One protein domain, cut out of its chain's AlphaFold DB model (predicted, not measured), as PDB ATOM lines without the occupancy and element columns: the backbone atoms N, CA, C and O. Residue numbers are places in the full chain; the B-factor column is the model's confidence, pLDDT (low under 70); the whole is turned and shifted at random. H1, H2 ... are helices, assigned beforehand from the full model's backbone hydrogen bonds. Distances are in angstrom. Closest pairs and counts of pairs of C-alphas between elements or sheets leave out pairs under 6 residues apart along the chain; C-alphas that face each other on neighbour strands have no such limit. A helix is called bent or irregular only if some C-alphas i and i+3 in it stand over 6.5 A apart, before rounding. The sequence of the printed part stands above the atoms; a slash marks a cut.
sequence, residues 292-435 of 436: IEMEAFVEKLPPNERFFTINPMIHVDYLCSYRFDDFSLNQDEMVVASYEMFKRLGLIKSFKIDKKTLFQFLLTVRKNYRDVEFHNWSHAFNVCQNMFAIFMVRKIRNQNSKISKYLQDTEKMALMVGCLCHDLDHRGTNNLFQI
ATOM      1  N   ILE A 292     180.811 180.594 149.081       94.12
ATOM      2  CA  ILE A 292     182.088 179.872 149.226       94.12
ATOM      3  C   ILE A 292     183.120 180.737 149.963       94.12
ATOM      4  O   ILE A 292     183.795 180.268 150.874       94.12
ATOM      5  N   GLU A 293     183.214 182.020 149.607       94.50
ATOM      6  CA  GLU A 293     184.121 182.954 150.278       94.50
ATOM      7  C   GLU A 293     183.679 183.243 151.715       94.50
ATOM      8  O   GLU A 293     184.524 183.346 152.601       94.50
ATOM      9  N   MET A 294     182.367 183.336 151.968       96.00
ATOM     10  CA  MET A 294     181.832 183.477 153.325       96.00
ATOM     11  C   MET A 294     182.164 182.252 154.183       96.00
ATOM     12  O   MET A 294     182.583 182.406 155.327       96.00
ATOM     13  N   GLU A 295     182.033 181.040 153.645       95.06
ATOM     14  CA  GLU A 295     182.385 179.817 154.371       95.06
ATOM     15  C   GLU A 295     183.879 179.770 154.696       95.06
ATOM     16  O   GLU A 295     184.236 179.579 155.859       95.06
ATOM     17  N   ALA A 296     184.741 180.071 153.721       95.44
ATOM     18  CA  ALA A 296     186.183 180.175 153.935       95.44
ATOM     19  C   ALA A 296     186.556 181.280 154.943       95.44
ATOM     20  O   ALA A 296     187.522 181.139 155.695       95.44
ATOM     21  N   PHE A 297     185.804 182.385 154.979       94.69
ATOM     22  CA  PHE A 297     185.965 183.439 155.979       94.69
ATOM     23  C   PHE A 297     185.622 182.925 157.382       94.69
ATOM     24  O   PHE A 297     186.419 183.081 158.305       94.69
ATOM     25  N   VAL A 298     184.470 182.264 157.541       94.31
ATOM     26  CA  VAL A 298     184.007 181.727 158.831       94.31
ATOM     27  C   VAL A 298     184.927 180.622 159.357       94.31
ATOM     28  O   VAL A 298     185.146 180.555 160.565       94.31
ATOM     29  N   GLU A 299     185.497 179.787 158.487       93.50
ATOM     30  CA  GLU A 299     186.446 178.728 158.866       93.50
ATOM     31  C   GLU A 299     187.765 179.261 159.439       93.50
ATOM     32  O   GLU A 299     188.365 178.620 160.301       93.50
ATOM     33  N   LYS A 300     188.206 180.449 159.008       92.75
ATOM     34  CA  LYS A 300     189.411 181.109 159.544       92.75
ATOM     35  C   LYS A 300     189.195 181.708 160.936       92.75
ATOM     36  O   LYS A 300     190.168 182.038 161.615       92.75
ATOM     37  N   LEU A 301     187.944 181.886 161.364       93.38
ATOM     38  CA  LEU A 301     187.624 182.479 162.658       93.38
ATOM     39  C   LEU A 301     187.863 181.487 163.808       93.38
ATOM     40  O   LEU A 301     187.669 180.280 163.652       93.38
ATOM     41  N   PRO A 302     188.222 181.972 165.011       90.31
ATOM     42  CA  PRO A 302     188.455 181.105 166.156       90.31
ATOM     43  C   PRO A 302     187.177 180.317 166.515       90.31
ATOM     44  O   PRO A 302     186.105 180.916 166.670       90.31
ATOM     45  N   PRO A 303     187.260 178.984 166.715       85.56
ATOM     46  CA  PRO A 303     186.085 178.121 166.888       85.56
ATOM     47  C   PRO A 303     185.310 178.403 168.180       85.56
ATOM     48  O   PRO A 303     184.111 178.161 168.262       85.56
ATOM     49  N   ASN A 304     185.984 178.956 169.192       86.31
ATOM     50  CA  ASN A 304     185.382 179.386 170.453       86.31
ATOM     51  C   ASN A 304     184.793 180.809 170.394       86.31
ATOM     52  O   ASN A 304     184.345 181.316 171.424       86.31
ATOM     53  N   GLU A 305     184.830 181.458 169.222       86.19
ATOM     54  CA  GLU A 305     184.332 182.817 168.985       86.19
ATOM     55  C   GLU A 305     184.926 183.860 169.935       86.19
ATOM     56  O   GLU A 305     184.283 184.848 170.294       86.19
ATOM     57  N   ARG A 306     186.165 183.633 170.380       88.50
ATOM     58  CA  ARG A 306     186.936 184.608 171.150       88.50
ATOM     59  C   ARG A 306     187.612 185.584 170.195       88.50
ATOM     60  O   ARG A 306     188.828 185.601 170.085       88.50
ATOM     61  N   PHE A 307     186.827 186.394 169.491       90.62
ATOM     62  CA  PHE A 307     187.332 187.252 168.410       90.62
ATOM     63  C   PHE A 307     188.371 188.291 168.848       90.62
ATOM     64  O   PHE A 307     189.187 188.712 168.036       90.62
ATOM     65  N   PHE A 308     188.425 188.634 170.138       86.19
ATOM     66  CA  PHE A 308     189.488 189.469 170.703       86.19
ATOM     67  C   PHE A 308     190.904 188.881 170.526       86.19
ATOM     68  O   PHE A 308     191.881 189.604 170.687       86.19
ATOM     69  N   THR A 309     191.038 187.582 170.216       88.38
ATOM     70  CA  THR A 309     192.334 186.974 169.876       88.38
ATOM     71  C   THR A 309     192.805 187.329 168.468       88.38
ATOM     72  O   THR A 309     193.984 187.152 168.185       88.38
ATOM     73  N   ILE A 310     191.902 187.781 167.589       89.25
ATOM     74  CA  ILE A 310     192.240 188.323 166.265       89.25
ATOM     75  C   ILE A 310     192.746 189.754 166.448       89.25
ATOM     76  O   ILE A 310     193.873 190.064 166.083       89.25
ATOM     77  N   ASN A 311     191.925 190.595 167.080       91.12
ATOM     78  CA  ASN A 311     192.259 191.974 167.401       91.12
ATOM     79  C   ASN A 311     191.646 192.334 168.770       91.12
ATOM     80  O   ASN A 311     190.426 192.217 168.936       91.12
ATOM     81  N   PRO A 312     192.444 192.782 169.763       91.44
ATOM     82  CA  PRO A 312     191.948 193.119 171.098       91.44
ATOM     83  C   PRO A 312     190.833 194.169 171.111       91.44
ATOM     84  O   PRO A 312     190.003 194.150 172.021       91.44
ATOM     85  N   MET A 313     190.774 195.049 170.103       91.25
ATOM     86  CA  MET A 313     189.750 196.094 169.984       91.25
ATOM     87  C   MET A 313     188.345 195.536 169.712       91.25
ATOM     88  O   MET A 313     187.356 196.214 169.973       91.25
ATOM     89  N   ILE A 314     188.232 194.274 169.277       92.50
ATOM     90  CA  ILE A 314     186.949 193.565 169.112       92.50
ATOM     91  C   ILE A 314     186.354 193.155 170.475       92.50
ATOM     92  O   ILE A 314     185.201 192.736 170.573       92.50
ATOM     93  N   HIS A 315     187.110 193.270 171.572       92.00
ATOM     94  CA  HIS A 315     186.578 192.965 172.894       92.00
ATOM     95  C   HIS A 315     185.442 193.927 173.279       92.00
ATOM     96  O   HIS A 315     185.519 195.139 173.072       92.00
ATOM     97  N   VAL A 316     184.405 193.382 173.923       87.81
ATOM     98  CA  VAL A 316     183.190 194.116 174.310       87.81
ATOM     99  C   VAL A 316     183.466 195.422 175.057       87.81
ATOM    100  O   VAL A 316     182.751 196.395 174.851       87.81
ATOM    101  N   ASP A 317     184.486 195.460 175.912       87.88
ATOM    102  CA  ASP A 317     184.786 196.647 176.720       87.88
ATOM    103  C   ASP A 317     185.229 197.841 175.858       87.88
ATOM    104  O   ASP A 317     184.884 198.979 176.179       87.88
ATOM    105  N   TYR A 318     185.918 197.587 174.739       90.94
ATOM    106  CA  TYR A 318     186.269 198.625 173.767       90.94
ATOM    107  C   TYR A 318     185.062 198.993 172.906       90.94
ATOM    108  O   TYR A 318     184.745 200.174 172.795       90.94
ATOM    109  N   LEU A 319     184.321 198.003 172.394       91.62
ATOM    110  CA  LEU A 319     183.114 198.236 171.588       91.62
ATOM    111  C   LEU A 319     181.997 198.962 172.353       91.62
ATOM    112  O   LEU A 319     181.140 199.580 171.737       91.62
ATOM    113  N   CYS A 320     181.973 198.914 173.686       90.19
ATOM    114  CA  CYS A 320     181.016 199.677 174.498       90.19
ATOM    115  C   CYS A 320     181.474 201.115 174.793       90.19
ATOM    116  O   CYS A 320     180.736 201.877 175.419       90.19
ATOM    117  N   SER A 321     182.702 201.481 174.423       89.19
ATOM    118  CA  SER A 321     183.276 202.789 174.717       89.19
ATOM    119  C   SER A 321     182.849 203.818 173.674       89.19
ATOM    120  O   SER A 321     182.996 203.601 172.478       89.19
ATOM    121  N   TYR A 322     182.425 205.002 174.119       89.31
ATOM    122  CA  TYR A 322     182.255 206.167 173.235       89.31
ATOM    123  C   TYR A 322     183.586 206.757 172.744       89.31
ATOM    124  O   TYR A 322     183.590 207.687 171.949       89.31
ATOM    125  N   ARG A 323     184.716 206.254 173.253       89.94
ATOM    126  CA  ARG A 323     186.065 206.571 172.762       89.94
ATOM    127  C   ARG A 323     186.602 205.489 171.822       89.94
ATOM    128  O   ARG A 323     187.812 205.402 171.650       89.94
ATOM    129  N   PHE A 324     185.730 204.601 171.352       91.69
ATOM    130  CA  PHE A 324     186.097 203.609 170.357       91.69
ATOM    131  C   PHE A 324     186.572 204.312 169.078       91.69
ATOM    132  O   PHE A 324     186.052 205.367 168.721       91.69
ATOM    133  N   ASP A 325     187.577 203.719 168.445       90.62
ATOM    134  CA  ASP A 325     188.223 204.212 167.239       90.62
ATOM    135  C   ASP A 325     188.190 203.112 166.176       90.62
ATOM    136  O   ASP A 325     188.669 202.000 166.419       90.62
ATOM    137  N   ASP A 326     187.619 203.409 165.010       91.00
ATOM    138  CA  ASP A 326     187.482 202.434 163.932       91.00
ATOM    139  C   ASP A 326     188.754 202.277 163.092       91.00
ATOM    140  O   ASP A 326     188.939 201.209 162.515       91.00
ATOM    141  N   PHE A 327     189.683 203.246 163.102       92.94
ATOM    142  CA  PHE A 327     190.981 203.119 162.412       92.94
ATOM    143  C   PHE A 327     191.827 201.955 162.945       92.94
ATOM    144  O   PHE A 327     192.734 201.468 162.269       92.94
ATOM    145  N   SER A 328     191.519 201.493 164.156       90.12
ATOM    146  CA  SER A 328     192.150 200.342 164.794       90.12
ATOM    147  C   SER A 328     191.640 198.983 164.279       90.12
ATOM    148  O   SER A 328     192.170 197.947 164.696       90.12
ATOM    149  N   LEU A 329     190.625 198.968 163.404       94.75
ATOM    150  CA  LEU A 329     190.067 197.777 162.763       94.75
ATOM    151  C   LEU A 329     190.137 197.890 161.234       94.75
ATOM    152  O   LEU A 329     189.844 198.933 160.655       94.75
ATOM    153  N   ASN A 330     190.434 196.787 160.550       95.50
ATOM    154  CA  ASN A 330     190.184 196.699 159.108       95.50
ATOM    155  C   ASN A 330     188.709 196.349 158.807       95.50
ATOM    156  O   ASN A 330     187.949 195.956 159.694       95.50
ATOM    157  N   GLN A 331     188.285 196.457 157.544       94.81
ATOM    158  CA  GLN A 331     186.877 196.250 157.170       94.81
ATOM    159  C   GLN A 331     186.327 194.853 157.517       94.81
ATOM    160  O   GLN A 331     185.151 194.724 157.866       94.81
ATOM    161  N   ASP A 332     187.157 193.813 157.427       95.25
ATOM    162  CA  ASP A 332     186.775 192.437 157.753       95.25
ATOM    163  C   ASP A 332     186.685 192.244 159.279       95.25
ATOM    164  O   ASP A 332     185.776 191.583 159.785       95.25
ATOM    165  N   GLU A 333     187.568 192.887 160.043       96.12
ATOM    166  CA  GLU A 333     187.498 192.939 161.505       96.12
ATOM    167  C   GLU A 333     186.258 193.697 161.995       96.12
ATOM    168  O   GLU A 333     185.645 193.273 162.974       96.12
ATOM    169  N   MET A 334     185.820 194.749 161.295       97.56
ATOM    170  CA  MET A 334     184.551 195.442 161.577       97.56
ATOM    171  C   MET A 334     183.332 194.525 161.381       97.56
ATOM    172  O   MET A 334     182.359 194.610 162.135       97.56
ATOM    173  N   VAL A 335     183.375 193.595 160.418       97.75
ATOM    174  CA  VAL A 335     182.334 192.560 160.254       97.75
ATOM    175  C   VAL A 335     182.316 191.616 161.458       97.75
ATOM    176  O   VAL A 335     181.251 191.324 162.006       97.75
ATOM    177  N   VAL A 336     183.487 191.175 161.921       97.19
ATOM    178  CA  VAL A 336     183.602 190.313 163.110       97.19
ATOM    179  C   VAL A 336     183.156 191.050 164.379       97.19
ATOM    180  O   VAL A 336     182.413 190.488 165.185       97.19
ATOM    181  N   ALA A 337     183.535 192.319 164.536       97.12
ATOM    182  CA  ALA A 337     183.072 193.175 165.622       97.12
ATOM    183  C   ALA A 337     181.551 193.360 165.588       97.12
ATOM    184  O   ALA A 337     180.899 193.251 166.625       97.12
ATOM    185  N   SER A 338     180.965 193.536 164.400       97.88
ATOM    186  CA  SER A 338     179.510 193.589 164.223       97.88
ATOM    187  C   SER A 338     178.839 192.313 164.715       97.88
ATOM    188  O   SER A 338     177.902 192.384 165.510       97.88
ATOM    189  N   TYR A 339     179.351 191.140 164.333       97.75
ATOM    190  CA  TYR A 339     178.853 189.862 164.848       97.75
ATOM    191  C   TYR A 339     178.929 189.788 166.385       97.75
ATOM    192  O   TYR A 339     177.958 189.387 167.034       97.75
ATOM    193  N   GLU A 340     180.045 190.221 166.984       95.81
ATOM    194  CA  GLU A 340     180.211 190.253 168.442       95.81
ATOM    195  C   GLU A 340     179.193 191.190 169.118       95.81
ATOM    196  O   GLU A 340     178.648 190.839 170.166       95.81
ATOM    197  N   MET A 341     178.840 192.323 168.498       96.44
ATOM    198  CA  MET A 341     177.778 193.209 168.992       96.44
ATOM    199  C   MET A 341     176.413 192.500 169.034       96.44
ATOM    200  O   MET A 341     175.760 192.486 170.083       96.44
ATOM    201  N   PHE A 342     175.997 191.835 167.947       96.88
ATOM    202  CA  PHE A 342     174.741 191.060 167.912       96.88
ATOM    203  C   PHE A 342     174.733 189.922 168.938       96.88
ATOM    204  O   PHE A 342     173.730 189.692 169.625       96.88
ATOM    205  N   LYS A 343     175.860 189.215 169.066       94.88
ATOM    206  CA  LYS A 343     176.043 188.149 170.052       94.88
ATOM    207  C   LYS A 343     175.909 188.684 171.472       94.88
ATOM    208  O   LYS A 343     175.202 188.096 172.292       94.88
ATOM    209  N   ARG A 344     176.553 189.813 171.769       92.25
ATOM    210  CA  ARG A 344     176.594 190.389 173.112       92.25
ATOM    211  C   ARG A 344     175.260 190.978 173.558       92.25
ATOM    212  O   ARG A 344     174.940 190.879 174.742       92.25
ATOM    213  N   LEU A 345     174.471 191.509 172.628       92.06
ATOM    214  CA  LEU A 345     173.085 191.914 172.881       92.06
ATOM    215  C   LEU A 345     172.135 190.722 173.088       92.06
ATOM    216  O   LEU A 345     170.992 190.923 173.486       92.06
ATOM    217  N   GLY A 346     172.585 189.486 172.838       92.88
ATOM    218  CA  GLY A 346     171.779 188.271 172.974       92.88
ATOM    219  C   GLY A 346     170.855 187.989 171.785       92.88
ATOM    220  O   GLY A 346     170.151 186.981 171.798       92.88
ATOM    221  N   LEU A 347     170.896 188.817 170.735       94.94
ATOM    222  CA  LEU A 347     169.969 188.763 169.600       94.94
ATOM    223  C   LEU A 347     170.096 187.459 168.805       94.94
ATOM    224  O   LEU A 347     169.089 186.856 168.447       94.94
ATOM    225  N   ILE A 348     171.323 186.961 168.613       96.38
ATOM    226  CA  ILE A 348     171.570 185.688 167.910       96.38
ATOM    227  C   ILE A 348     170.822 184.536 168.591       96.38
ATOM    228  O   ILE A 348     170.180 183.722 167.929       96.38
ATOM    229  N   LYS A 349     170.858 184.489 169.929       95.06
ATOM    230  CA  LYS A 349     170.192 183.445 170.714       95.06
ATOM    231  C   LYS A 349     168.678 183.652 170.764       95.06
ATOM    232  O   LYS A 349     167.952 182.677 170.585       95.06
ATOM    233  N   SER A 350     168.212 184.885 170.988       94.12
ATOM    234  CA  SER A 350     166.779 185.215 171.057       94.12
ATOM    235  C   SER A 350     166.049 184.859 169.757       94.12
ATOM    236  O   SER A 350     164.975 184.264 169.804       94.12
ATOM    237  N   PHE A 351     166.657 185.148 168.602       97.00
ATOM    238  CA  PHE A 351     166.069 184.904 167.280       97.00
ATOM    239  C   PHE A 351     166.524 183.598 166.616       97.00
ATOM    240  O   PHE A 351     166.094 183.306 165.504       97.00
ATOM    241  N   LYS A 352     167.366 182.796 167.287       97.19
ATOM    242  CA  LYS A 352     167.928 181.535 166.762       97.19
ATOM    243  C   LYS A 352     168.590 181.710 165.387       97.19
ATOM    244  O   LYS A 352     168.377 180.913 164.477       97.19
ATOM    245  N   ILE A 353     169.375 182.773 165.242       97.12
ATOM    246  CA  ILE A 353     170.026 183.118 163.977       97.12
ATOM    247  C   ILE A 353     171.214 182.186 163.767       97.12
ATOM    248  O   ILE A 353     172.098 182.088 164.620       97.12
ATOM    249  N   ASP A 354     171.245 181.519 162.618       96.69
ATOM    250  CA  ASP A 354     172.390 180.717 162.216       96.69
ATOM    251  C   ASP A 354     173.631 181.601 161.979       96.69
ATOM    252  O   ASP A 354     173.560 182.687 161.395       96.69
ATOM    253  N   LYS A 355     174.796 181.123 162.429       94.50
ATOM    254  CA  LYS A 355     176.054 181.876 162.373       94.50
ATOM    255  C   LYS A 355     176.444 182.231 160.941       94.50
ATOM    256  O   LYS A 355     176.796 183.382 160.687       94.50
ATOM    257  N   LYS A 356     176.372 181.265 160.017       95.69
ATOM    258  CA  LYS A 356     176.710 181.490 158.603       95.69
ATOM    259  C   LYS A 356     175.744 182.489 157.978       95.69
ATOM    260  O   LYS A 356     176.172 183.363 157.236       95.69
ATOM    261  N   THR A 357     174.466 182.420 158.339       96.62
ATOM    262  CA  THR A 357     173.439 183.361 157.870       96.62
ATOM    263  C   THR A 357     173.736 184.803 158.296       96.62
ATOM    264  O   THR A 357     173.647 185.712 157.473       96.62
ATOM    265  N   LEU A 358     174.152 185.032 159.548       97.31
ATOM    266  CA  LEU A 358     174.511 186.381 160.003       97.31
ATOM    267  C   LEU A 358     175.799 186.896 159.344       97.31
ATOM    268  O   LEU A 358     175.837 188.048 158.921       97.31
ATOM    269  N   PHE A 359     176.837 186.064 159.206       97.56
ATOM    270  CA  PHE A 359     178.053 186.470 158.487       97.56
ATOM    271  C   PHE A 359     177.786 186.745 157.006       97.56
ATOM    272  O   PHE A 359     178.293 187.729 156.479       97.56
ATOM    273  N   GLN A 360     176.946 185.936 156.357       96.94
ATOM    274  CA  GLN A 360     176.491 186.173 154.990       96.94
ATOM    275  C   GLN A 360     175.816 187.539 154.863       96.94
ATOM    276  O   GLN A 360     176.143 188.290 153.950       96.94
ATOM    277  N   PHE A 361     174.915 187.882 155.786       97.38
ATOM    278  CA  PHE A 361     174.281 189.197 155.818       97.38
ATOM    279  C   PHE A 361     175.312 190.323 155.993       97.38
ATOM    280  O   PHE A 361     175.352 191.232 155.171       97.38
ATOM    281  N   LEU A 362     176.178 190.249 157.009       98.06
ATOM    282  CA  LEU A 362     177.147 191.310 157.313       98.06
ATOM    283  C   LEU A 362     178.164 191.528 156.180       98.06
ATOM    284  O   LEU A 362     178.450 192.669 155.821       98.06
ATOM    285  N   LEU A 363     178.678 190.447 155.584       97.44
ATOM    286  CA  LEU A 363     179.599 190.519 154.446       97.44
ATOM    287  C   LEU A 363     178.911 191.070 153.192       97.44
ATOM    288  O   LEU A 363     179.519 191.861 152.469       97.44
ATOM    289  N   THR A 364     177.648 190.696 152.952       96.62
ATOM    290  CA  THR A 364     176.841 191.270 151.868       96.62
ATOM    291  C   THR A 364     176.615 192.766 152.097       96.62
ATOM    292  O   THR A 364     176.862 193.546 151.185       96.62
ATOM    293  N   VAL A 365     176.213 193.200 153.296       97.12
ATOM    294  CA  VAL A 365     176.009 194.628 153.606       97.12
ATOM    295  C   VAL A 365     177.294 195.417 153.369       97.12
ATOM    296  O   VAL A 365     177.275 196.376 152.606       97.12
ATOM    297  N   ARG A 366     178.428 194.965 153.922       96.12
ATOM    298  CA  ARG A 366     179.736 195.598 153.701       96.12
ATOM    299  C   ARG A 366     180.057 195.758 152.215       96.12
ATOM    300  O   ARG A 366     180.443 196.840 151.792       96.12
ATOM    301  N   LYS A 367     179.892 194.689 151.426       95.19
ATOM    302  CA  LYS A 367     180.184 194.679 149.983       95.19
ATOM    303  C   LYS A 367     179.369 195.722 149.202       95.19
ATOM    304  O   LYS A 367     179.834 196.177 148.164       95.19
ATOM    305  N   ASN A 368     178.173 196.073 149.677       95.31
ATOM    306  CA  ASN A 368     177.266 197.005 148.999       95.31
ATOM    307  C   ASN A 368     177.373 198.457 149.501       95.31
ATOM    308  O   ASN A 368     176.642 199.323 149.021       95.31
ATOM    309  N   TYR A 369     178.292 198.755 150.424       96.69
ATOM    310  CA  TYR A 369     178.729 200.134 150.640       96.69
ATOM    311  C   TYR A 369     179.729 200.537 149.560       96.69
ATOM    312  O   TYR A 369     180.661 199.796 149.250       96.69
ATOM    313  N   ARG A 370     179.532 201.726 148.986       93.44
ATOM    314  CA  ARG A 370     180.426 202.275 147.964       93.44
ATOM    315  C   ARG A 370     181.700 202.825 148.598       93.44
ATOM    316  O   ARG A 370     181.705 203.251 149.752       93.44
ATOM    317  N   ASP A 371     182.762 202.849 147.802       92.69
ATOM    318  CA  ASP A 371     184.006 203.521 148.163       92.69
ATOM    319  C   ASP A 371     183.859 205.031 147.919       92.69
ATOM    320  O   ASP A 371     184.134 205.546 146.837       92.69
ATOM    321  N   VAL A 372     183.295 205.715 148.914       93.56
ATOM    322  CA  VAL A 372     183.128 207.172 148.963       93.56
ATOM    323  C   VAL A 372     183.799 207.713 150.225       93.56
ATOM    324  O   VAL A 372     183.949 206.993 151.214       93.56
ATOM    325  N   GLU A 373     184.172 208.993 150.214       90.69
ATOM    326  CA  GLU A 373     185.002 209.596 151.270       90.69
ATOM    327  C   GLU A 373     184.417 209.450 152.684       90.69
ATOM    328  O   GLU A 373     185.171 209.258 153.637       90.69
ATOM    329  N   PHE A 374     183.087 209.517 152.828       93.69
ATOM    330  CA  PHE A 374     182.427 209.491 154.137       93.69
ATOM    331  C   PHE A 374     181.355 208.404 154.290       93.69
ATOM    332  O   PHE A 374     181.478 207.574 155.184       93.69
ATOM    333  N   HIS A 375     180.319 208.377 153.439       95.56
ATOM    334  CA  HIS A 375     179.177 207.443 153.536       95.56
ATOM    335  C   HIS A 375     179.528 206.011 153.077       95.56
ATOM    336  O   HIS A 375     178.959 205.477 152.127       95.56
ATOM    337  N   ASN A 376     180.516 205.410 153.733       96.00
ATOM    338  CA  ASN A 376     181.063 204.089 153.444       96.00
ATOM    339  C   ASN A 376     180.793 203.103 154.598       96.00
ATOM    340  O   ASN A 376     180.125 203.419 155.586       96.00
ATOM    341  N   TRP A 377     181.322 201.882 154.482       97.62
ATOM    342  CA  TRP A 377     181.132 200.830 155.487       97.62
ATOM    343  C   TRP A 377     181.581 201.240 156.897       97.62
ATOM    344  O   TRP A 377     180.888 200.927 157.866       97.62
ATOM    345  N   SER A 378     182.699 201.959 157.027       96.88
ATOM    346  CA  SER A 378     183.209 202.405 158.329       96.88
ATOM    347  C   SER A 378     182.233 203.362 159.015       96.88
ATOM    348  O   SER A 378     181.999 203.254 160.219       96.88
ATOM    349  N   HIS A 379     181.587 204.248 158.247       96.88
ATOM    350  CA  HIS A 379     180.533 205.119 158.766       96.88
ATOM    351  C   HIS A 379     179.354 204.314 159.327       96.88
ATOM    352  O   HIS A 379     178.977 204.487 160.488       96.88
ATOM    353  N   ALA A 380     178.813 203.377 158.546       97.88
ATOM    354  CA  ALA A 380     177.696 202.540 158.979       97.88
ATOM    355  C   ALA A 380     178.040 201.666 160.199       97.88
ATOM    356  O   ALA A 380     177.235 201.526 161.126       97.88
ATOM    357  N   PHE A 381     179.258 201.117 160.230       98.19
ATOM    358  CA  PHE A 381     179.781 200.383 161.377       98.19
ATOM    359  C   PHE A 381     179.831 201.260 162.633       98.19
ATOM    360  O   PHE A 381     179.336 200.837 163.677       98.19
ATOM    361  N   ASN A 382     180.349 202.487 162.536       97.12
ATOM    362  CA  ASN A 382     180.415 203.430 163.654       97.12
ATOM    363  C   ASN A 382     179.026 203.812 164.188       97.12
ATOM    364  O   ASN A 382     178.818 203.855 165.403       97.12
ATOM    365  N   VAL A 383     178.041 204.029 163.309       97.69
ATOM    366  CA  VAL A 383     176.647 204.281 163.718       97.69
ATOM    367  C   VAL A 383     176.078 203.073 164.475       97.69
ATOM    368  O   VAL A 383     175.471 203.224 165.539       97.69
ATOM    369  N   CYS A 384     176.333 201.859 163.982       97.75
ATOM    370  CA  CYS A 384     175.934 200.616 164.641       97.75
ATOM    371  C   CYS A 384     176.640 200.409 165.993       97.75
ATOM    372  O   CYS A 384     175.990 200.067 166.983       97.75
ATOM    373  N   GLN A 385     177.945 200.681 166.074       96.69
ATOM    374  CA  GLN A 385     178.725 200.618 167.310       96.69
ATOM    375  C   GLN A 385     178.211 201.614 168.347       96.69
ATOM    376  O   GLN A 385     178.070 201.259 169.517       96.69
ATOM    377  N   ASN A 386     177.850 202.826 167.927       95.00
ATOM    378  CA  ASN A 386     177.259 203.817 168.815       95.00
ATOM    379  C   ASN A 386     175.917 203.323 169.381       95.00
ATOM    380  O   ASN A 386     175.697 203.373 170.595       95.00
ATOM    381  N   MET A 387     175.054 202.759 168.530       94.50
ATOM    382  CA  MET A 387     173.786 202.153 168.952       94.50
ATOM    383  C   MET A 387     174.003 200.984 169.928       94.50
ATOM    384  O   MET A 387     173.349 200.894 170.972       94.50
ATOM    385  N   PHE A 388     174.975 200.116 169.647       94.12
ATOM    386  CA  PHE A 388     175.383 199.045 170.551       94.12
ATOM    387  C   PHE A 388     175.864 199.588 171.905       94.12
ATOM    388  O   PHE A 388     175.413 199.117 172.955       94.12
ATOM    389  N   ALA A 389     176.725 200.610 171.905       91.56
ATOM    390  CA  ALA A 389     177.205 201.260 173.116       91.56
ATOM    391  C   ALA A 389     176.035 201.831 173.931       91.56
ATOM    392  O   ALA A 389     175.964 201.560 175.130       91.56
ATOM    393  N   ILE A 390     175.068 202.505 173.288       89.75
ATOM    394  CA  ILE A 390     173.828 203.016 173.904       89.75
ATOM    395  C   ILE A 390     173.061 201.900 174.632       89.75
ATOM    396  O   ILE A 390     172.637 202.087 175.780       89.75
ATOM    397  N   PHE A 391     172.915 200.721 174.020       88.31
ATOM    398  CA  PHE A 391     172.279 199.571 174.670       88.31
ATOM    399  C   PHE A 391     173.098 199.019 175.848       88.31
ATOM    400  O   PHE A 391     172.522 198.558 176.841       88.31
ATOM    401  N   MET A 392     174.428 199.110 175.779       83.00
ATOM    402  CA  MET A 392     175.365 198.548 176.755       83.00
ATOM    403  C   MET A 392     175.753 199.486 177.916       83.00
ATOM    404  O   MET A 392     176.273 198.989 178.923       83.00
ATOM    405  N   VAL A 393     175.437 200.797 177.859       69.81
ATOM    406  CA  VAL A 393     175.740 201.833 178.895       69.81
ATOM    407  C   VAL A 393     175.364 201.407 180.322       69.81
ATOM    408  O   VAL A 393     175.915 201.880 181.317       69.81
ATOM    409  N   ARG A 394     174.462 200.443 180.446       56.00
ATOM    410  CA  ARG A 394     174.014 199.858 181.703       56.00
ATOM    411  C   ARG A 394     175.119 199.240 182.574       56.00
ATOM    412  O   ARG A 394     174.884 199.050 183.765       56.00
ATOM    413  N   LYS A 395     176.290 198.895 182.025       52.16
ATOM    414  CA  LYS A 395     177.284 198.090 182.757       52.16
ATOM    415  C   LYS A 395     178.343 198.865 183.542       52.16
ATOM    416  O   LYS A 395     178.935 198.280 184.441       52.16
ATOM    417  N   ILE A 396     178.596 200.139 183.236       50.03
ATOM    418  CA  ILE A 396     179.856 200.779 183.668       50.03
ATOM    419  C   ILE A 396     179.677 201.842 184.762       50.03
ATOM    420  O   ILE A 396     180.650 202.167 185.438       50.03
ATOM    421  N   ARG A 397     178.472 202.381 185.016       45.94
ATOM    422  CA  ARG A 397     178.395 203.620 185.816       45.94
ATOM    423  C   ARG A 397     177.224 203.836 186.769       45.94
ATOM    424  O   ARG A 397     176.934 204.989 187.040       45.94
ATOM    425  N   ASN A 398     176.572 202.799 187.311       47.62
ATOM    426  CA  ASN A 398     175.550 202.939 188.381       47.62
ATOM    427  C   ASN A 398     174.518 204.079 188.163       47.62
ATOM    428  O   ASN A 398     173.917 204.598 189.102       47.62
ATOM    429  N   GLN A 399     174.296 204.464 186.906       46.44
ATOM    430  CA  GLN A 399     173.375 205.500 186.477       46.44
ATOM    431  C   GLN A 399     172.444 204.839 185.473       46.44
ATOM    432  O   GLN A 399     172.863 204.234 184.486       46.44
ATOM    433  N   ASN A 400     171.161 204.871 185.813       45.00
ATOM    434  CA  ASN A 400     170.080 204.165 185.143       45.00
ATOM    435  C   ASN A 400     169.795 204.734 183.739       45.00
ATOM    436  O   ASN A 400     168.736 205.320 183.524       45.00
ATOM    437  N   SER A 401     170.669 204.505 182.756       49.91
ATOM    438  CA  SER A 401     170.237 204.525 181.354       49.91
ATOM    439  C   SER A 401     169.330 203.309 181.130       49.91
ATOM    440  O   SER A 401     169.757 202.151 181.144       49.91
ATOM    441  N   LYS A 402     168.023 203.571 181.055       61.69
ATOM    442  CA  LYS A 402     166.963 202.558 180.980       61.69
ATOM    443  C   LYS A 402     166.566 202.214 179.536       61.69
ATOM    444  O   LYS A 402     165.621 201.458 179.382       61.69
ATOM    445  N   ILE A 403     167.258 202.681 178.492       70.69
ATOM    446  CA  ILE A 403     166.769 202.508 177.108       70.69
ATOM    447  C   ILE A 403     166.581 201.033 176.718       70.69
ATOM    448  O   ILE A 403     165.517 200.647 176.251       70.69
ATOM    449  N   SER A 404     167.522 200.156 177.092       68.62
ATOM    450  CA  SER A 404     167.383 198.707 176.881       68.62
ATOM    451  C   SER A 404     166.251 198.047 177.699       68.62
ATOM    452  O   SER A 404     165.939 196.890 177.426       68.62
ATOM    453  N   LYS A 405     165.671 198.710 178.717       74.12
ATOM    454  CA  LYS A 405     164.455 198.236 179.422       74.12
ATOM    455  C   LYS A 405     163.177 198.596 178.673       74.12
ATOM    456  O   LYS A 405     162.166 197.953 178.918       74.12
ATOM    457  N   TYR A 406     163.213 199.651 177.865       84.19
ATOM    458  CA  TYR A 406     162.045 200.140 177.140       84.19
ATOM    459  C   TYR A 406     161.899 199.487 175.769       84.19
ATOM    460  O   TYR A 406     160.798 199.477 175.244       84.19
ATOM    461  N   LEU A 407     162.986 198.924 175.235       88.12
ATOM    462  CA  LEU A 407     162.999 198.259 173.938       88.12
ATOM    463  C   LEU A 407     162.961 196.737 174.079       88.12
ATOM    464  O   LEU A 407     163.742 196.140 174.833       88.12
ATOM    465  N   GLN A 408     162.088 196.116 173.299       91.12
ATOM    466  CA  GLN A 408     162.035 194.681 173.070       91.12
ATOM    467  C   GLN A 408     163.206 194.229 172.191       91.12
ATOM    468  O   GLN A 408     163.851 195.021 171.501       91.12
ATOM    469  N   ASP A 409     163.496 192.929 172.195       91.62
ATOM    470  CA  ASP A 409     164.586 192.377 171.384       91.62
ATOM    471  C   ASP A 409     164.327 192.534 169.873       91.62
ATOM    472  O   ASP A 409     165.279 192.688 169.114       91.62
ATOM    473  N   THR A 410     163.061 192.585 169.437       95.75
ATOM    474  CA  THR A 410     162.662 192.895 168.050       95.75
ATOM    475  C   THR A 410     163.054 194.309 167.640       95.75
ATOM    476  O   THR A 410     163.637 194.502 166.577       95.75
ATOM    477  N   GLU A 411     162.808 195.293 168.504       95.31
ATOM    478  CA  GLU A 411     163.155 196.694 168.257       95.31
ATOM    479  C   GLU A 411     164.673 196.896 168.263       95.31
ATOM    480  O   GLU A 411     165.209 197.578 167.394       95.31
ATOM    481  N   LYS A 412     165.396 196.241 169.183       93.56
ATOM    482  CA  LYS A 412     166.871 196.256 169.189       93.56
ATOM    483  C   LYS A 412     167.446 195.638 167.916       93.56
ATOM    484  O   LYS A 412     168.386 196.187 167.354       93.56
ATOM    485  N   MET A 413     166.884 194.517 167.461       96.00
ATOM    486  CA  MET A 413     167.284 193.870 166.211       96.00
ATOM    487  C   MET A 413     167.069 194.802 165.015       96.00
ATOM    488  O   MET A 413     167.994 195.007 164.233       96.00
ATOM    489  N   ALA A 414     165.885 195.410 164.913       97.31
ATOM    490  CA  ALA A 414     165.559 196.358 163.853       97.31
ATOM    491  C   ALA A 414     166.485 197.584 163.868       97.31
ATOM    492  O   ALA A 414     166.958 197.991 162.812       97.31
ATOM    493  N   LEU A 415     166.806 198.131 165.046       96.88
ATOM    494  CA  LEU A 415     167.727 199.263 165.181       96.88
ATOM    495  C   LEU A 415     169.155 198.898 164.768       96.88
ATOM    496  O   LEU A 415     169.768 199.651 164.020       96.88
ATOM    497  N   MET A 416     169.675 197.747 165.200       97.31
ATOM    498  CA  MET A 416     171.019 197.293 164.815       97.31
ATOM    499  C   MET A 416     171.128 197.060 163.302       97.31
ATOM    500  O   MET A 416     172.074 197.530 162.672       97.31
ATOM    501  N   VAL A 417     170.148 196.371 162.708       97.94
ATOM    502  CA  VAL A 417     170.085 196.143 161.254       97.94
ATOM    503  C   VAL A 417     169.917 197.466 160.503       97.94
ATOM    504  O   VAL A 417     170.627 197.706 159.533       97.94
ATOM    505  N   GLY A 418     169.037 198.350 160.977       98.00
ATOM    506  CA  GLY A 418     168.818 199.674 160.399       98.00
ATOM    507  C   GLY A 418     170.087 200.525 160.395       98.00
ATOM    508  O   GLY A 418     170.423 201.083 159.358       98.00
ATOM    509  N   CYS A 419     170.843 200.555 161.498       98.12
ATOM    510  CA  CYS A 419     172.114 201.286 161.578       98.12
ATOM    511  C   CYS A 419     173.121 200.804 160.524       98.12
ATOM    512  O   CYS A 419     173.742 201.620 159.850       98.12
ATOM    513  N   LEU A 420     173.251 199.484 160.350       98.25
ATOM    514  CA  LEU A 420     174.154 198.907 159.354       98.25
ATOM    515  C   LEU A 420     173.704 199.148 157.911       98.25
ATOM    516  O   LEU A 420     174.548 199.135 157.024       98.25
ATOM    517  N   CYS A 421     172.412 199.360 157.657       97.94
ATOM    518  CA  CYS A 421     171.861 199.449 156.303       97.94
ATOM    519  C   CYS A 421     171.464 200.866 155.856       97.94
ATOM    520  O   CYS A 421     171.100 201.027 154.695       97.94
ATOM    521  N   HIS A 422     171.479 201.866 156.744       97.06
ATOM    522  CA  HIS A 422     170.831 203.160 156.487       97.06
ATOM    523  C   HIS A 422     171.390 203.937 155.285       97.06
ATOM    524  O   HIS A 422     170.623 204.628 154.622       97.06
ATOM    525  N   ASP A 423     172.682 203.768 154.994       96.62
ATOM    526  CA  ASP A 423     173.417 204.470 153.935       96.62
ATOM    527  C   ASP A 423     173.903 203.513 152.824       96.62
ATOM    528  O   ASP A 423     174.847 203.807 152.087       96.62
ATOM    529  N   LEU A 424     173.283 202.333 152.695       94.31
ATOM    530  CA  LEU A 424     173.628 201.386 151.632       94.31
ATOM    531  C   LEU A 424     173.500 202.027 150.243       94.31
ATOM    532  O   LEU A 424     172.543 202.743 149.960       94.31
ATOM    533  N   ASP A 425     174.459 201.726 149.362       93.62
ATOM    534  CA  ASP A 425     174.548 202.262 147.995       93.62
ATOM    535  C   ASP A 425     174.669 203.803 147.878       93.62
ATOM    536  O   ASP A 425     174.533 204.351 146.780       93.62
ATOM    537  N   HIS A 426     174.971 204.526 148.967       92.94
ATOM    538  CA  HIS A 426     175.082 205.988 148.938       92.94
ATOM    539  C   HIS A 426     176.161 206.475 147.950       92.94
ATOM    540  O   HIS A 426     177.320 206.065 148.001       92.94
ATOM    541  N   ARG A 427     175.790 207.392 147.044       91.00
ATOM    542  CA  ARG A 427     176.631 207.818 145.899       91.00
ATOM    543  C   ARG A 427     177.561 209.003 146.176       91.00
ATOM    544  O   ARG A 427     178.311 209.399 145.294       91.00
ATOM    545  N   GLY A 428     177.508 209.572 147.379       88.50
ATOM    546  CA  GLY A 428     178.323 210.733 147.776       88.50
ATOM    547  C   GLY A 428     177.705 212.090 147.421       88.50
ATOM    548  O   GLY A 428     178.358 213.117 147.549       88.50
ATOM    549  N   THR A 429     176.441 212.106 147.003       88.88
ATOM    550  CA  THR A 429     175.688 213.314 146.639       88.88
ATOM    551  C   THR A 429     174.449 213.438 147.510       88.88
ATOM    552  O   THR A 429     173.870 212.421 147.886       88.88
ATOM    553  N   ASN A 430     173.998 214.659 147.782       88.50
ATOM    554  CA  ASN A 430     172.767 214.885 148.536       88.50
ATOM    555  C   ASN A 430     171.512 214.798 147.642       88.50
ATOM    556  O   ASN A 430     171.599 214.749 146.416       88.50
ATOM    557  N   ASN A 431     170.332 214.815 148.267       84.44
ATOM    558  CA  ASN A 431     169.052 214.720 147.558       84.44
ATOM    559  C   ASN A 431     168.808 215.880 146.582       84.44
ATOM    560  O   ASN A 431     168.157 215.672 145.566       84.44
ATOM    561  N   LEU A 432     169.315 217.084 146.883       84.19
ATOM    562  CA  LEU A 432     169.145 218.252 146.015       84.19
ATOM    563  C   LEU A 432     169.847 218.029 144.670       84.19
ATOM    564  O   LEU A 432     169.238 218.229 143.628       84.19
ATOM    565  N   PHE A 433     171.070 217.498 144.706       86.38
ATOM    566  CA  PHE A 433     171.839 217.151 143.512       86.38
ATOM    567  C   PHE A 433     171.206 216.029 142.668       86.38
ATOM    568  O   PHE A 433     171.494 215.929 141.489       86.38
ATOM    569  N   GLN A 434     170.385 215.148 143.251       76.19
ATOM    570  CA  GLN A 434     169.706 214.075 142.499       76.19
ATOM    571  C   GLN A 434     168.409 214.544 141.818       76.19
ATOM    572  O   GLN A 434     167.848 213.810 141.006       76.19
ATOM    573  N   ILE A 435     167.893 215.713 142.209       79.56
ATOM    574  CA  ILE A 435     166.686 216.325 141.634       79.56
ATOM    575  C   ILE A 435     167.056 217.279 140.489       79.56
ATOM    576  O   ILE A 435     166.287 217.391 139.534       79.56
TER     577      ILE A 435
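This is residues 292 to 435 of the 436 residues of a protein of Brachionus plicatilis (UniProt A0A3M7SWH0). Three of the longer helices, H6, H3 and H8, lie side by side as a triangle at the core, and H5 packs slantwise on the side of H3 away from H6. H1 crosses over the side of H5 away from H3, the short H2 packs on the side of H3, H4 lies by residues 409 to 413 of H8, H7 packs on residues 390 to 392 of H6, and residues 430 to 435, of which 431 to 435 belong to H9, stick out. The printed part has 144 residues with nine named helices, H1 to H9 in order along the chain, and no named strand; its class is all helix. It is compact, with a radius of gyration of the C-alphas of 15.7 A, and spans 48 by 38 by 29 A.

The longest helix, H6, residues 377 to 395, runs 27.7 A from C-alpha 377 at (181.132, 200.830, 155.487) to C-alpha 395 at (177.284, 198.090, 182.757). It has a kink of 33 degrees near residue 389 and is irregular, with C-alphas 391 and 394 7.2 A apart. H3 is residues 331 to 344, 19.9 A; H5 is residues 355 to 367, 18.3 A; H8 is residues 409 to 421, 18.2 A. H1, residues 292 to 300, begins at C-alpha 292 at (182.088, 179.872, 149.226) and measures 12.7 A. The short helices are H2, residues 316 to 319; H4, residues 347 to 350; H7, residues 403 to 406; and H9, residues 431 to 435, ending at C-alpha 435 at (166.686, 216.325, 141.634).

H6 is the hub, touching H2, H3, H7 and H8. With residues 380 to 388 alone it touches H8, opposite ways at a shallow tilt of 28 degrees; the closest C-alphas, Cys 384 and Cys 419, are 4.9 A apart. H6 touches H3 the same way at a shallow tilt of 27 degrees, closest at the C-alphas of Met 341 and Phe 388, 6.5 A. H3 touches H5 at a steep tilt of 43 degrees, opposite ways, with the C-alphas of Val 335 and Leu 362 closest at 6.1 A. H5 touches H1 at a steep tilt of 65 degrees, with the C-alphas of Met 294 and Gln 360 closest at 6.2 A. H4 only just touches H8, with 3 pairs of C-alphas within 8 A. H9 touches no helix. Every O i to N i+4 pair is within hydrogen-bond range in H1, H3, H5, H8 and H9, and 13 of 15 are in H6; H2, H4 and H7 are too short for such a pair.

The C-alphas farthest apart, those of Asn 304 and Ile 435, are 50.4 A from each other. The printed part has no cut. The links from H1 to H2 and from H2 to H3 are long. The mean pLDDT of the printed part is 90.1; residues 393 to 402 and residue 404 are under 70.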